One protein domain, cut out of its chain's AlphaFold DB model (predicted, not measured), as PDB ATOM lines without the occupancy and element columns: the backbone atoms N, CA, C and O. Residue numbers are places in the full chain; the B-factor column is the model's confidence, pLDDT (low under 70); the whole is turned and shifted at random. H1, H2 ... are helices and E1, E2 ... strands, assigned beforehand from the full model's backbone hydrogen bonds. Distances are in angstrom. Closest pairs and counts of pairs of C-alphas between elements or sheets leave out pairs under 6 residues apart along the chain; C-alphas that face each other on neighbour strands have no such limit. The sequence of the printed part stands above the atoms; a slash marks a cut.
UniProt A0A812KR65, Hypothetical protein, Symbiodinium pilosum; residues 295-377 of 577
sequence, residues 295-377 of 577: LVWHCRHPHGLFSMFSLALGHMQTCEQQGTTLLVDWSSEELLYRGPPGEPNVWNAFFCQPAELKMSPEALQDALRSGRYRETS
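This is residues 295 to 377 of the 577 residues of the protein "Hypothetical protein" of Symbiodinium pilosum (UniProt A0A812KR65). A small sheet of three parallel strands has one long helix, H1, lying along one face over E2 and E1, which makes two layers. H3 stands beside the sheet's E2 edge, H2 grazes the sheet with residues 346 to 348, and H4 grazes it with residues 364 to 368. The printed part has 83 residues, with four named helices and three named strands in the order E1 H1 E2 H2 H3 H4 E3, and the sheet's order is E2 E1 E3. The class is mixed, helices and strands; the whole is compact, with a radius of gyration of the C-alphas of 12.6 A and a rounded outline of 31 by 29 by 20 A.

E1, residues 295 to 298, is the inner strand. H1, residues 305 to 322, is on the sheet at a height of 9.3 A; on the local plane it stands at 15 degrees to E2, residues 325 to 329, along the strands. The closest C-alphas of H1 and E2 are those of Cys 319 and Thr 325, 5.6 A apart. E1, H1 and E2 form a strand-helix-strand unit, two parallel neighbour strands with a helix between, with a right-handed crossover. E2 and E1 are parallel at 17 degrees, with N 297 and O 327 at 2.9 A, within hydrogen-bond range. H2, residues 346 to 350, is near H1, and its closest C-alpha to E2 is Trp 347, 6.9 A from that of Val 328. H3, residues 354 to 358, is only just at the sheet's level, at a height of 3.8 A; the closest C-alphas of E2 and H3 are those of Leu 326 and Ala 355, 5.3 A apart. H4, residues 361 to 369, is close to H3 but not clearly touching, the C-alphas of Ala 355 and Leu 364 being closest at 7.3 A; it is apart from H1 and H2. E3, residues 373 to 376, is parallel to E1 at 33 degrees, with N 296 and O 374 at 2.8 A, within hydrogen-bond range. In H1, H3 and H4 every O i to N i+4 pair is within hydrogen-bond range; in H2 0 of 1 is, beside 1 of 2 O i to N i+3 pairs.

E1 begins at C-alpha 295 (2.433, -29.746, 27.088) and is 9.7 A long. H1 measures 25.8 A, E2 13.3 A, H2 7.2 A, H3 6.5 A and H4 12.1 A. E3, 10.3 A long, ends at C-alpha 376 (-3.888, -31.026, 30.767).

The C-alphas farthest apart are those of Gln 321 and Pro 341, at 35.3 A. The printed part has no cut. The link from E2 to H2, residues 330 to 345, is long. The mean pLDDT of the printed part is 96.1, and no printed residue is under 70.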
ATOM      1  N   LEU A 295       3.512 -29.254  26.239       97.75
ATOM      2  CA  LEU A 295       2.433 -29.746  27.088       97.75
ATOM      3  C   LEU A 295       2.724 -29.334  28.534       97.75
ATOM      4  O   LEU A 295       3.777 -29.669  29.070       97.75
ATOM      5  N   VAL A 296       1.793 -28.633  29.171       97.94
ATOM      6  CA  VAL A 296       1.814 -28.346  30.607       97.94
ATOM      7  C   VAL A 296       0.870 -29.329  31.289       97.94
ATOM      8  O   VAL A 296      -0.334 -29.328  31.031       97.94
ATOM      9  N   TRP A 297       1.411 -30.201  32.137       98.25
ATOM     10  CA  TRP A 297       0.612 -31.128  32.932       98.25
ATOM     11  C   TRP A 297       0.489 -30.635  34.374       98.25
ATOM     12  O   TRP A 297       1.479 -30.567  35.103       98.25
ATOM     13  N   HIS A 298      -0.741 -30.332  34.785       97.81
ATOM     14  CA  HIS A 298      -1.085 -29.894  36.132       97.81
ATOM     15  C   HIS A 298      -1.551 -31.087  36.969       97.81
ATOM     16  O   HIS A 298      -2.640 -31.628  36.745       97.81
ATOM     17  N   CYS A 299      -0.770 -31.477  37.976       96.88
ATOM     18  CA  CYS A 299      -1.240 -32.442  38.963       96.88
ATOM     19  C   CYS A 299      -2.119 -31.726  39.993       96.88
ATOM     20  O   CYS A 299      -1.653 -30.838  40.708       96.88
ATOM     21  N   ARG A 300      -3.398 -32.110  40.063       93.81
ATOM     22  CA  ARG A 300      -4.370 -31.561  41.028       93.81
ATOM     23  C   ARG A 300      -4.765 -32.565  42.112       93.81
ATOM     24  O   ARG A 300      -4.991 -32.181  43.249       93.81
ATOM     25  N   HIS A 301      -4.786 -33.858  41.788       90.50
ATOM     26  CA  HIS A 301      -5.213 -34.895  42.726       90.50
ATOM     27  C   HIS A 301      -4.163 -35.180  43.820       90.50
ATOM     28  O   HIS A 301      -2.979 -35.312  43.496       90.50
ATOM     29  N   PRO A 302      -4.579 -35.350  45.091       92.44
ATOM     30  CA  PRO A 302      -3.700 -35.587  46.239       92.44
ATOM     31  C   PRO A 302      -3.162 -37.029  46.281       92.44
ATOM     32  O   PRO A 302      -3.432 -37.788  47.207       92.44
ATOM     33  N   HIS A 303      -2.398 -37.429  45.266       92.31
ATOM     34  CA  HIS A 303      -1.737 -38.732  45.235       92.31
ATOM     35  C   HIS A 303      -0.408 -38.729  46.012       92.31
ATOM     36  O   HIS A 303       0.237 -37.691  46.179       92.31
ATOM     37  N   GLY A 304       0.057 -39.918  46.414       95.19
ATOM     38  CA  GLY A 304       1.425 -40.123  46.900       95.19
ATOM     39  C   GLY A 304       2.481 -39.685  45.870       95.19
ATOM     40  O   GLY A 304       2.260 -39.793  44.662       95.19
ATOM     41  N   LEU A 305       3.643 -39.208  46.335       97.12
ATOM     42  CA  LEU A 305       4.625 -38.515  45.482       97.12
ATOM     43  C   LEU A 305       5.040 -39.337  44.255       97.12
ATOM     44  O   LEU A 305       5.042 -38.838  43.131       97.12
ATOM     45  N   PHE A 306       5.331 -40.623  44.451       97.56
ATOM     46  CA  PHE A 306       5.754 -41.494  43.358       97.56
ATOM     47  C   PHE A 306       4.607 -41.997  42.464       97.56
ATOM     48  O   PHE A 306       4.853 -42.425  41.336       97.56
ATOM     49  N   SER A 307       3.350 -41.849  42.892       96.56
ATOM     50  CA  SER A 307       2.196 -41.970  41.991       96.56
ATOM     51  C   SER A 307       2.146 -40.773  41.034       96.56
ATOM     52  O   SER A 307       1.963 -40.959  39.833       96.56
ATOM     53  N   MET A 308       2.387 -39.552  41.538       97.50
ATOM     54  CA  MET A 308       2.515 -38.353  40.696       97.50
ATOM     55  C   MET A 308       3.721 -38.465  39.752       97.50
ATOM     56  O   MET A 308       3.603 -38.147  38.573       97.50
ATOM     57  N   PHE A 309       4.859 -38.986  40.219       98.19
ATOM     58  CA  PHE A 309       6.017 -39.289  39.368       98.19
ATOM     59  C   PHE A 309       5.675 -40.285  38.244       98.19
ATOM     60  O   PHE A 309       6.014 -40.047  37.088       98.19
ATOM     61  N   SER A 310       4.944 -41.362  38.550       97.81
ATOM     62  CA  SER A 310       4.515 -42.355  37.548       97.81
ATOM     63  C   SER A 310       3.543 -41.768  36.510       97.81
ATOM     64  O   SER A 310       3.591 -42.145  35.338       97.81
ATOM     65  N   LEU A 311       2.697 -40.810  36.907       97.69
ATOM     66  CA  LEU A 311       1.886 -40.001  35.987       97.69
ATOM     67  C   LEU A 311       2.761 -39.077  35.121       97.69
ATOM     68  O   LEU A 311       2.571 -39.016  33.908       97.69
ATOM     69  N   ALA A 312       3.766 -38.420  35.712       98.06
ATOM     70  CA  ALA A 312       4.718 -37.580  34.980       98.06
ATOM     71  C   ALA A 312       5.430 -38.377  33.879       98.06
ATOM     72  O   ALA A 312       5.460 -37.940  32.733       98.06
ATOM     73  N   LEU A 313       5.936 -39.574  34.202       98.25
ATOM     74  CA  LEU A 313       6.545 -40.483  33.228       98.25
ATOM     75  C   LEU A 313       5.560 -40.877  32.113       98.25
ATOM     76  O   LEU A 313       5.944 -40.917  30.946       98.25
ATOM     77  N   GLY A 314       4.282 -41.109  32.427       97.94
ATOM     78  CA  GLY A 314       3.272 -41.416  31.410       97.94
ATOM     79  C   GLY A 314       3.096 -40.268  30.409       97.94
ATOM     80  O   GLY A 314       3.085 -40.481  29.191       97.94
ATOM     81  N   HIS A 315       3.046 -39.030  30.907       98.06
ATOM     82  CA  HIS A 315       3.026 -37.834  30.062       98.06
ATOM     83  C   HIS A 315       4.337 -37.641  29.287       98.06
ATOM     84  O   HIS A 315       4.281 -37.325  28.104       98.06
ATOM     85  N   MET A 316       5.511 -37.910  29.875       97.81
ATOM     86  CA  MET A 316       6.801 -37.835  29.163       97.81
ATOM     87  C   MET A 316       6.861 -38.801  27.977       97.81
ATOM     88  O   MET A 316       7.221 -38.389  26.877       97.81
ATOM     89  N   GLN A 317       6.452 -40.059  28.182       97.50
ATOM     90  CA  GLN A 317       6.366 -41.065  27.122       97.50
ATOM     91  C   GLN A 317       5.434 -40.606  25.990       97.50
ATOM     92  O   GLN A 317       5.759 -40.753  24.812       97.50
ATOM     93  N   THR A 318       4.290 -40.018  26.347       96.88
ATOM     94  CA  THR A 318       3.316 -39.479  25.388       96.88
ATOM     95  C   THR A 318       3.899 -38.307  24.595       96.88
ATOM     96  O   THR A 318       3.781 -38.276  23.370       96.88
ATOM     97  N   CYS A 319       4.586 -37.376  25.261       96.69
ATOM     98  CA  CYS A 319       5.231 -36.240  24.606       96.69
ATOM     99  C   CYS A 319       6.331 -36.678  23.629       96.69
ATOM    100  O   CYS A 319       6.412 -36.156  22.520       96.69
ATOM    101  N   GLU A 320       7.140 -37.679  23.990       95.06
ATOM    102  CA  GLU A 320       8.179 -38.223  23.104       95.06
ATOM    103  C   GLU A 320       7.602 -38.867  21.840       95.06
ATOM    104  O   GLU A 320       8.136 -38.657  20.753       95.06
ATOM    105  N   GLN A 321       6.474 -39.574  21.953       95.19
ATOM    106  CA  GLN A 321       5.752 -40.125  20.799       95.19
ATOM    107  C   GLN A 321       5.150 -39.036  19.896       95.19
ATOM    108  O   GLN A 321       5.018 -39.243  18.691       95.19
ATOM    109  N   GLN A 322       4.791 -37.881  20.463       94.94
ATOM    110  CA  GLN A 322       4.175 -36.757  19.748       94.94
ATOM    111  C   GLN A 322       5.185 -35.707  19.251       94.94
ATOM    112  O   GLN A 322       4.807 -34.802  18.509       94.94
ATOM    113  N   GLY A 323       6.459 -35.797  19.648       94.00
ATOM    114  CA  GLY A 323       7.468 -34.770  19.363       94.00
ATOM    115  C   GLY A 323       7.248 -33.448  20.117       94.00
ATOM    116  O   GLY A 323       7.775 -32.413  19.705       94.00
ATOM    117  N   THR A 324       6.472 -33.473  21.202       95.56
ATOM    118  CA  THR A 324       6.225 -32.335  22.098       95.56
ATOM    119  C   THR A 324       7.158 -32.394  23.311       95.56
ATOM    120  O   THR A 324       7.911 -33.355  23.497       95.56
ATOM    121  N   THR A 325       7.155 -31.356  24.151       96.06
ATOM    122  CA  THR A 325       7.922 -31.359  25.408       96.06
ATOM    123  C   THR A 325       7.039 -31.118  26.624       96.06
ATOM    124  O   THR A 325       6.005 -30.469  26.505       96.06
ATOM    125  N   LEU A 326       7.437 -31.626  27.792       98.25
ATOM    126  CA  LEU A 326       6.627 -31.588  29.013       98.25
ATOM    127  C   LEU A 326       7.117 -30.529  30.013       98.25
ATOM    128  O   LEU A 326       8.291 -30.509  30.387       98.25
ATOM    129  N   LEU A 327       6.187 -29.719  30.513       98.31
ATOM    130  CA  LEU A 327       6.289 -29.016  31.789       98.31
ATOM    131  C   LEU A 327       5.416 -29.727  32.826       98.31
ATOM    132  O   LEU A 327       4.247 -30.012  32.570       98.31
ATOM    133  N   VAL A 328       5.986 -29.999  33.997       98.44
ATOM    134  CA  VAL A 328       5.310 -30.644  35.126       98.44
ATOM    135  C   VAL A 328       4.981 -29.594  36.183       98.44
ATOM    136  O   VAL A 328       5.883 -29.016  36.793       98.44
ATOM    137  N   ASP A 329       3.695 -29.358  36.418       98.12
ATOM    138  CA  ASP A 329       3.206 -28.443  37.444       98.12
ATOM    139  C   ASP A 329       2.586 -29.207  38.621       98.12
ATOM    140  O   ASP A 329       1.473 -29.731  38.548       98.12
ATOM    141  N   TRP A 330       3.328 -29.250  39.729       97.62
ATOM    142  CA  TRP A 330       2.897 -29.774  41.023       97.62
ATOM    143  C   TRP A 330       2.760 -28.646  42.063       97.62
ATOM    144  O   TRP A 330       3.182 -28.797  43.210       97.62
ATOM    145  N   SER A 331       2.228 -27.482  41.666       97.19
ATOM    146  CA  SER A 331       2.001 -26.341  42.571       97.19
ATOM    147  C   SER A 331       0.625 -26.313  43.256       97.19
ATOM    148  O   SER A 331       0.510 -25.676  44.303       97.19
ATOM    149  N   SER A 332      -0.395 -27.014  42.729       95.94
ATOM    150  CA  SER A 332      -1.794 -26.972  43.222       95.94
ATOM    151  C   SER A 332      -1.895 -27.153  44.738       95.94
ATOM    152  O   SER A 332      -1.380 -28.144  45.257       95.94
ATOM    153  N   GLU A 333      -2.584 -26.246  45.445       93.94
ATOM    154  CA  GLU A 333      -2.754 -26.235  46.916       93.94
ATOM    155  C   GLU A 333      -3.487 -27.465  47.491       93.94
ATOM    156  O   GLU A 333      -3.409 -27.729  48.689       93.94
ATOM    157  N   GLU A 334      -4.098 -28.283  46.634       93.50
ATOM    158  CA  GLU A 334      -4.802 -29.521  47.000       93.50
ATOM    159  C   GLU A 334      -3.859 -30.720  47.236       93.50
ATOM    160  O   GLU A 334      -4.209 -31.658  47.949       93.50
ATOM    161  N   LEU A 335      -2.647 -30.702  46.664       95.94
ATOM    162  CA  LEU A 335      -1.657 -31.783  46.799       95.94
ATOM    163  C   LEU A 335      -1.176 -32.017  48.249       95.94
ATOM    164  O   LEU A 335      -1.044 -31.097  49.057       95.94
ATOM    165  N   LEU A 336      -0.797 -33.266  48.541       95.62
ATOM    166  CA  LEU A 336      -0.246 -33.697  49.840       95.62
ATOM    167  C   LEU A 336       1.173 -33.172  50.132       95.62
ATOM    168  O   LEU A 336       1.640 -33.244  51.270       95.62
ATOM    169  N   TYR A 337       1.861 -32.684  49.101       96.88
ATOM    170  CA  TYR A 337       3.258 -32.258  49.127       96.88
ATOM    171  C   TYR A 337       3.364 -30.821  48.619       96.88
ATOM    172  O   TYR A 337       2.592 -30.403  47.755       96.88
ATOM    173  N   ARG A 338       4.330 -30.070  49.150       95.50
ATOM    174  CA  ARG A 338       4.582 -28.663  48.809       95.50
ATOM    175  C   ARG A 338       6.031 -28.497  48.388       95.50
ATOM    176  O   ARG A 338       6.905 -29.145  48.955       95.50
ATOM    177  N   GLY A 339       6.298 -27.613  47.433       95.00
ATOM    178  CA  GLY A 339       7.645 -27.074  47.277       95.00
ATOM    179  C   GLY A 339       7.988 -26.105  48.424       95.00
ATOM    180  O   GLY A 339       7.106 -25.743  49.212       95.00
ATOM    181  N   PRO A 340       9.261 -25.707  48.570       95.00
ATOM    182  CA  PRO A 340       9.690 -24.824  49.649       95.00
ATOM    183  C   PRO A 340       9.113 -23.400  49.492       95.00
ATOM    184  O   PRO A 340       8.664 -23.021  48.406       95.00
ATOM    185  N   PRO A 341       9.142 -22.561  50.547       91.81
ATOM    186  CA  PRO A 341       8.656 -21.183  50.475       91.81
ATOM    187  C   PRO A 341       9.275 -20.393  49.311       91.81
ATOM    188  O   PRO A 341      10.494 -20.285  49.196       91.81
ATOM    189  N   GLY A 342       8.419 -19.831  48.453       94.06
ATOM    190  CA  GLY A 342       8.810 -19.109  47.233       94.06
ATOM    191  C   GLY A 342       8.876 -19.964  45.959       94.06
ATOM    192  O   GLY A 342       8.872 -19.402  44.867       94.06
ATOM    193  N   GLU A 343       8.863 -21.294  46.066       94.12
ATOM    194  CA  GLU A 343       8.876 -22.228  44.936       94.12
ATOM    195  C   GLU A 343       7.822 -23.332  45.159       94.12
ATOM    196  O   GLU A 343       8.161 -24.444  45.550       94.12
ATOM    197  N   PRO A 344       6.519 -23.052  44.949       94.62
ATOM    198  CA  PRO A 344       5.438 -23.956  45.361       94.62
ATOM    199  C   PRO A 344       5.384 -25.273  44.573       94.62
ATOM    200  O   PRO A 344       4.853 -26.260  45.081       94.62
ATOM    201  N   ASN A 345       5.927 -25.303  43.350       97.44
ATOM    202  CA  ASN A 345       5.974 -26.499  42.512       97.44
ATOM    203  C   ASN A 345       7.033 -27.483  43.035       97.44
ATOM    204  O   ASN A 345       8.226 -27.319  42.774       97.44
ATOM    205  N   VAL A 346       6.586 -28.537  43.725       97.25
ATOM    206  CA  VAL A 346       7.481 -29.518  44.365       97.25
ATOM    207  C   VAL A 346       8.337 -30.316  43.366       97.25
ATOM    208  O   VAL A 346       9.383 -30.834  43.751       97.25
ATOM    209  N   TRP A 347       7.985 -30.343  42.070       98.25
ATOM    210  CA  TRP A 347       8.868 -30.878  41.021       98.25
ATOM    211  C   TRP A 347      10.201 -30.122  40.963       98.25
ATOM    212  O   TRP A 347      11.269 -30.732  40.980       98.25
ATOM    213  N   ASN A 348      10.142 -28.787  40.928       97.44
ATOM    214  CA  ASN A 348      11.306 -27.939  40.671       97.44
ATOM    215  C   ASN A 348      12.357 -27.995  41.780       97.44
ATOM    216  O   ASN A 348      13.531 -27.764  41.494       97.44
ATOM    217  N   ALA A 349      11.946 -28.305  43.013       96.44
ATOM    218  CA  ALA A 349      12.839 -28.400  44.162       96.44
ATOM    219  C   ALA A 349      13.830 -29.576  44.046       96.44
ATOM    220  O   ALA A 349      14.951 -29.498  44.552       96.44
ATOM    221  N   PHE A 350      13.434 -30.646  43.348       98.19
ATOM    222  CA  PHE A 350      14.227 -31.870  43.196       98.19
ATOM    223  C   PHE A 350      14.746 -32.068  41.771       98.19
ATOM    224  O   PHE A 350      15.873 -32.536  41.596       98.19
ATOM    225  N   PHE A 351      13.974 -31.674  40.757       98.50
ATOM    226  CA  PHE A 351      14.224 -31.981  39.351       98.50
ATOM    227  C   PHE A 351      14.291 -30.725  38.474       98.50
ATOM    228  O   PHE A 351      13.606 -29.728  38.704       98.50
ATOM    229  N   CYS A 352      15.088 -30.793  37.408       98.31
ATOM    230  CA  CYS A 352      14.930 -29.907  36.260       98.31
ATOM    231  C   CYS A 352      13.610 -30.205  35.536       98.31
ATOM    232  O   CYS A 352      13.107 -31.330  35.569       98.31
ATOM    233  N   GLN A 353      13.034 -29.209  34.865       98.12
ATOM    234  CA  GLN A 353      11.847 -29.442  34.041       98.12
ATOM    235  C   GLN A 353      12.232 -30.200  32.757       98.12
ATOM    236  O   GLN A 353      13.223 -29.825  32.131       98.12
ATOM    237  N   PRO A 354      11.458 -31.198  32.286       97.94
ATOM    238  CA  PRO A 354      11.779 -31.906  31.042       97.94
ATOM    239  C   PRO A 354      11.890 -30.959  29.831       97.94
ATOM    240  O   PRO A 354      12.763 -31.127  28.979       97.94
ATOM    241  N   ALA A 355      11.076 -29.898  29.794       97.31
ATOM    242  CA  ALA A 355      11.186 -28.834  28.800       97.31
ATOM    243  C   ALA A 355      12.500 -28.033  28.870       97.31
ATOM    244  O   ALA A 355      13.028 -27.684  27.817       97.31
ATOM    245  N   GLU A 356      13.069 -27.798  30.060       96.81
ATOM    246  CA  GLU A 356      14.389 -27.153  30.224       96.81
ATOM    247  C   GLU A 356      15.535 -28.025  29.674       96.81
ATOM    248  O   GLU A 356      16.590 -27.500  29.328       96.81
ATOM    249  N   LEU A 357      15.340 -29.347  29.577       96.56
ATOM    250  CA  LEU A 357      16.327 -30.281  29.014       96.56
ATOM    251  C   LEU A 357      16.261 -30.359  27.479       96.56
ATOM    252  O   LEU A 357      17.262 -30.661  26.830       96.56
ATOM    253  N   LYS A 358      15.080 -30.102  26.898       95.69
ATOM    254  CA  LYS A 358      14.785 -30.283  25.464       95.69
ATOM    255  C   LYS A 358      14.683 -28.967  24.674       95.69
ATOM    256  O   LYS A 358      14.720 -28.995  23.446       95.69
ATOM    257  N   MET A 359      14.568 -27.815  25.342       94.81
ATOM    258  CA  MET A 359      14.457 -26.482  24.729       94.81
ATOM    259  C   MET A 359      15.370 -25.466  25.425       94.81
ATOM    260  O   MET A 359      15.636 -25.578  26.619       94.81
ATOM    261  N   SER A 360      15.818 -24.429  24.703       95.25
ATOM    262  CA  SER A 360      16.502 -23.302  25.354       95.25
ATOM    263  C   SER A 360      15.511 -22.482  26.202       95.25
ATOM    264  O   SER A 360      14.320 -22.435  25.865       95.25
ATOM    265  N   PRO A 361      15.972 -21.786  27.260       95.44
ATOM    266  CA  PRO A 361      15.111 -20.937  28.083       95.44
ATOM    267  C   PRO A 361      14.349 -19.878  27.275       95.44
ATOM    268  O   PRO A 361      13.191 -19.588  27.566       95.44
ATOM    269  N   GLU A 362      14.971 -19.322  26.234       95.50
ATOM    270  CA  GLU A 362      14.371 -18.325  25.344       95.50
ATOM    271  C   GLU A 362      13.268 -18.944  24.483       95.50
ATOM    272  O   GLU A 362      12.184 -18.376  24.382       95.50
ATOM    273  N   ALA A 363      13.515 -20.125  23.904       94.31
ATOM    274  CA  ALA A 363      12.540 -20.837  23.080       94.31
ATOM    275  C   ALA A 363      11.327 -21.312  23.895       94.31
ATOM    276  O   ALA A 363      10.199 -21.276  23.399       94.31
ATOM    277  N   LEU A 364      11.549 -21.730  25.145       95.44
ATOM    278  CA  LEU A 364      10.489 -22.119  26.075       95.44
ATOM    279  C   LEU A 364       9.657 -20.904  26.516       95.44
ATOM    280  O   LEU A 364       8.429 -20.947  26.464       95.44
ATOM    281  N   GLN A 365      10.306 -19.790  26.875       95.06
ATOM    282  CA  GLN A 365       9.608 -18.540  27.196       95.06
ATOM    283  C   GLN A 365       8.816 -17.988  26.006       95.06
ATOM    284  O   GLN A 365       7.712 -17.485  26.201       95.06
ATOM    285  N   ASP A 366       9.358 -18.066  24.789       94.56
ATOM    286  CA  ASP A 366       8.642 -17.681  23.574       94.56
ATOM    287  C   ASP A 366       7.416 -18.570  23.340       94.56
ATOM    288  O   ASP A 366       6.325 -18.044  23.132       94.56
ATOM    289  N   ALA A 367       7.551 -19.898  23.448       94.06
ATOM    290  CA  ALA A 367       6.430 -20.826  23.285       94.06
ATOM    291  C   ALA A 367       5.286 -20.531  24.270       94.06
ATOM    292  O   ALA A 367       4.130 -20.448  23.860       94.06
ATOM    293  N   LEU A 368       5.606 -20.273  25.541       93.94
ATOM    294  CA  LEU A 368       4.615 -19.907  26.556       93.94
ATOM    295  C   LEU A 368       3.974 -18.535  26.275       93.94
ATOM    296  O   LEU A 368       2.750 -18.416  26.290       93.94
ATOM    297  N   ARG A 369       4.768 -17.499  25.958       94.38
ATOM    298  CA  ARG A 369       4.253 -16.142  25.662       94.38
ATOM    299  C   ARG A 369       3.420 -16.070  24.382       94.38
ATOM    300  O   ARG A 369       2.514 -15.248  24.306       94.38
ATOM    301  N   SER A 370       3.737 -16.893  23.386       93.94
ATOM    302  CA  SER A 370       3.018 -16.967  22.107       93.94
ATOM    303  C   SER A 370       1.818 -17.922  22.132       93.94
ATOM    304  O   SER A 370       1.166 -18.090  21.104       93.94
ATOM    305  N   GLY A 371       1.510 -18.547  23.276       93.44
ATOM    306  CA  GLY A 371       0.394 -19.489  23.398       93.44
ATOM    307  C   GLY A 371       0.610 -20.816  22.659       93.44
ATOM    308  O   GLY A 371      -0.349 -21.531  22.400       93.44
ATOM    309  N   ARG A 372       1.858 -21.166  22.314       93.44
ATOM    310  CA  ARG A 372       2.229 -22.426  21.639       93.44
ATOM    311  C   ARG A 372       2.387 -23.573  22.642       93.44
ATOM    312  O   ARG A 372       3.412 -24.260  22.673       93.44
ATOM    313  N   TYR A 373       1.376 -23.740  23.486       96.12
ATOM    314  CA  TYR A 373       1.313 -24.783  24.497       96.12
ATOM    315  C   TYR A 373      -0.122 -25.287  24.696       96.12
ATOM    316  O   TYR A 373      -1.085 -24.600  24.360       96.12
ATOM    317  N   ARG A 374      -0.259 -26.488  25.259       96.31
ATOM    318  CA  ARG A 374      -1.534 -27.067  25.705       96.31
ATOM    319  C   ARG A 374      -1.457 -27.387  27.185       96.31
ATOM    320  O   ARG A 374      -0.398 -27.770  27.672       96.31
ATOM    321  N   GLU A 375      -2.583 -27.297  27.875       97.06
ATOM    322  CA  GLU A 375      -2.707 -27.708  29.274       97.06
ATOM    323  C   GLU A 375      -3.449 -29.043  29.381       97.06
ATOM    324  O   GLU A 375      -4.349 -29.346  28.593       97.06
ATOM    325  N   THR A 376      -3.102 -29.852  30.379       97.06
ATOM    326  CA  THR A 376      -3.888 -31.026  30.767       97.06
ATOM    327  C   THR A 376      -3.762 -31.306  32.259       97.06
ATOM    328  O   THR A 376      -2.725 -31.061  32.865       97.06
ATOM    329  N   SER A 377      -4.807 -31.867  32.861       96.50
ATOM    330  CA  SER A 377      -4.774 -32.439  34.214       96.50
ATOM    331  C   SER A 377      -5.109 -33.936  34.212       96.50
ATOM    332  O   SER A 377      -5.513 -34.487  35.232       96.50
TER     333      SER A 377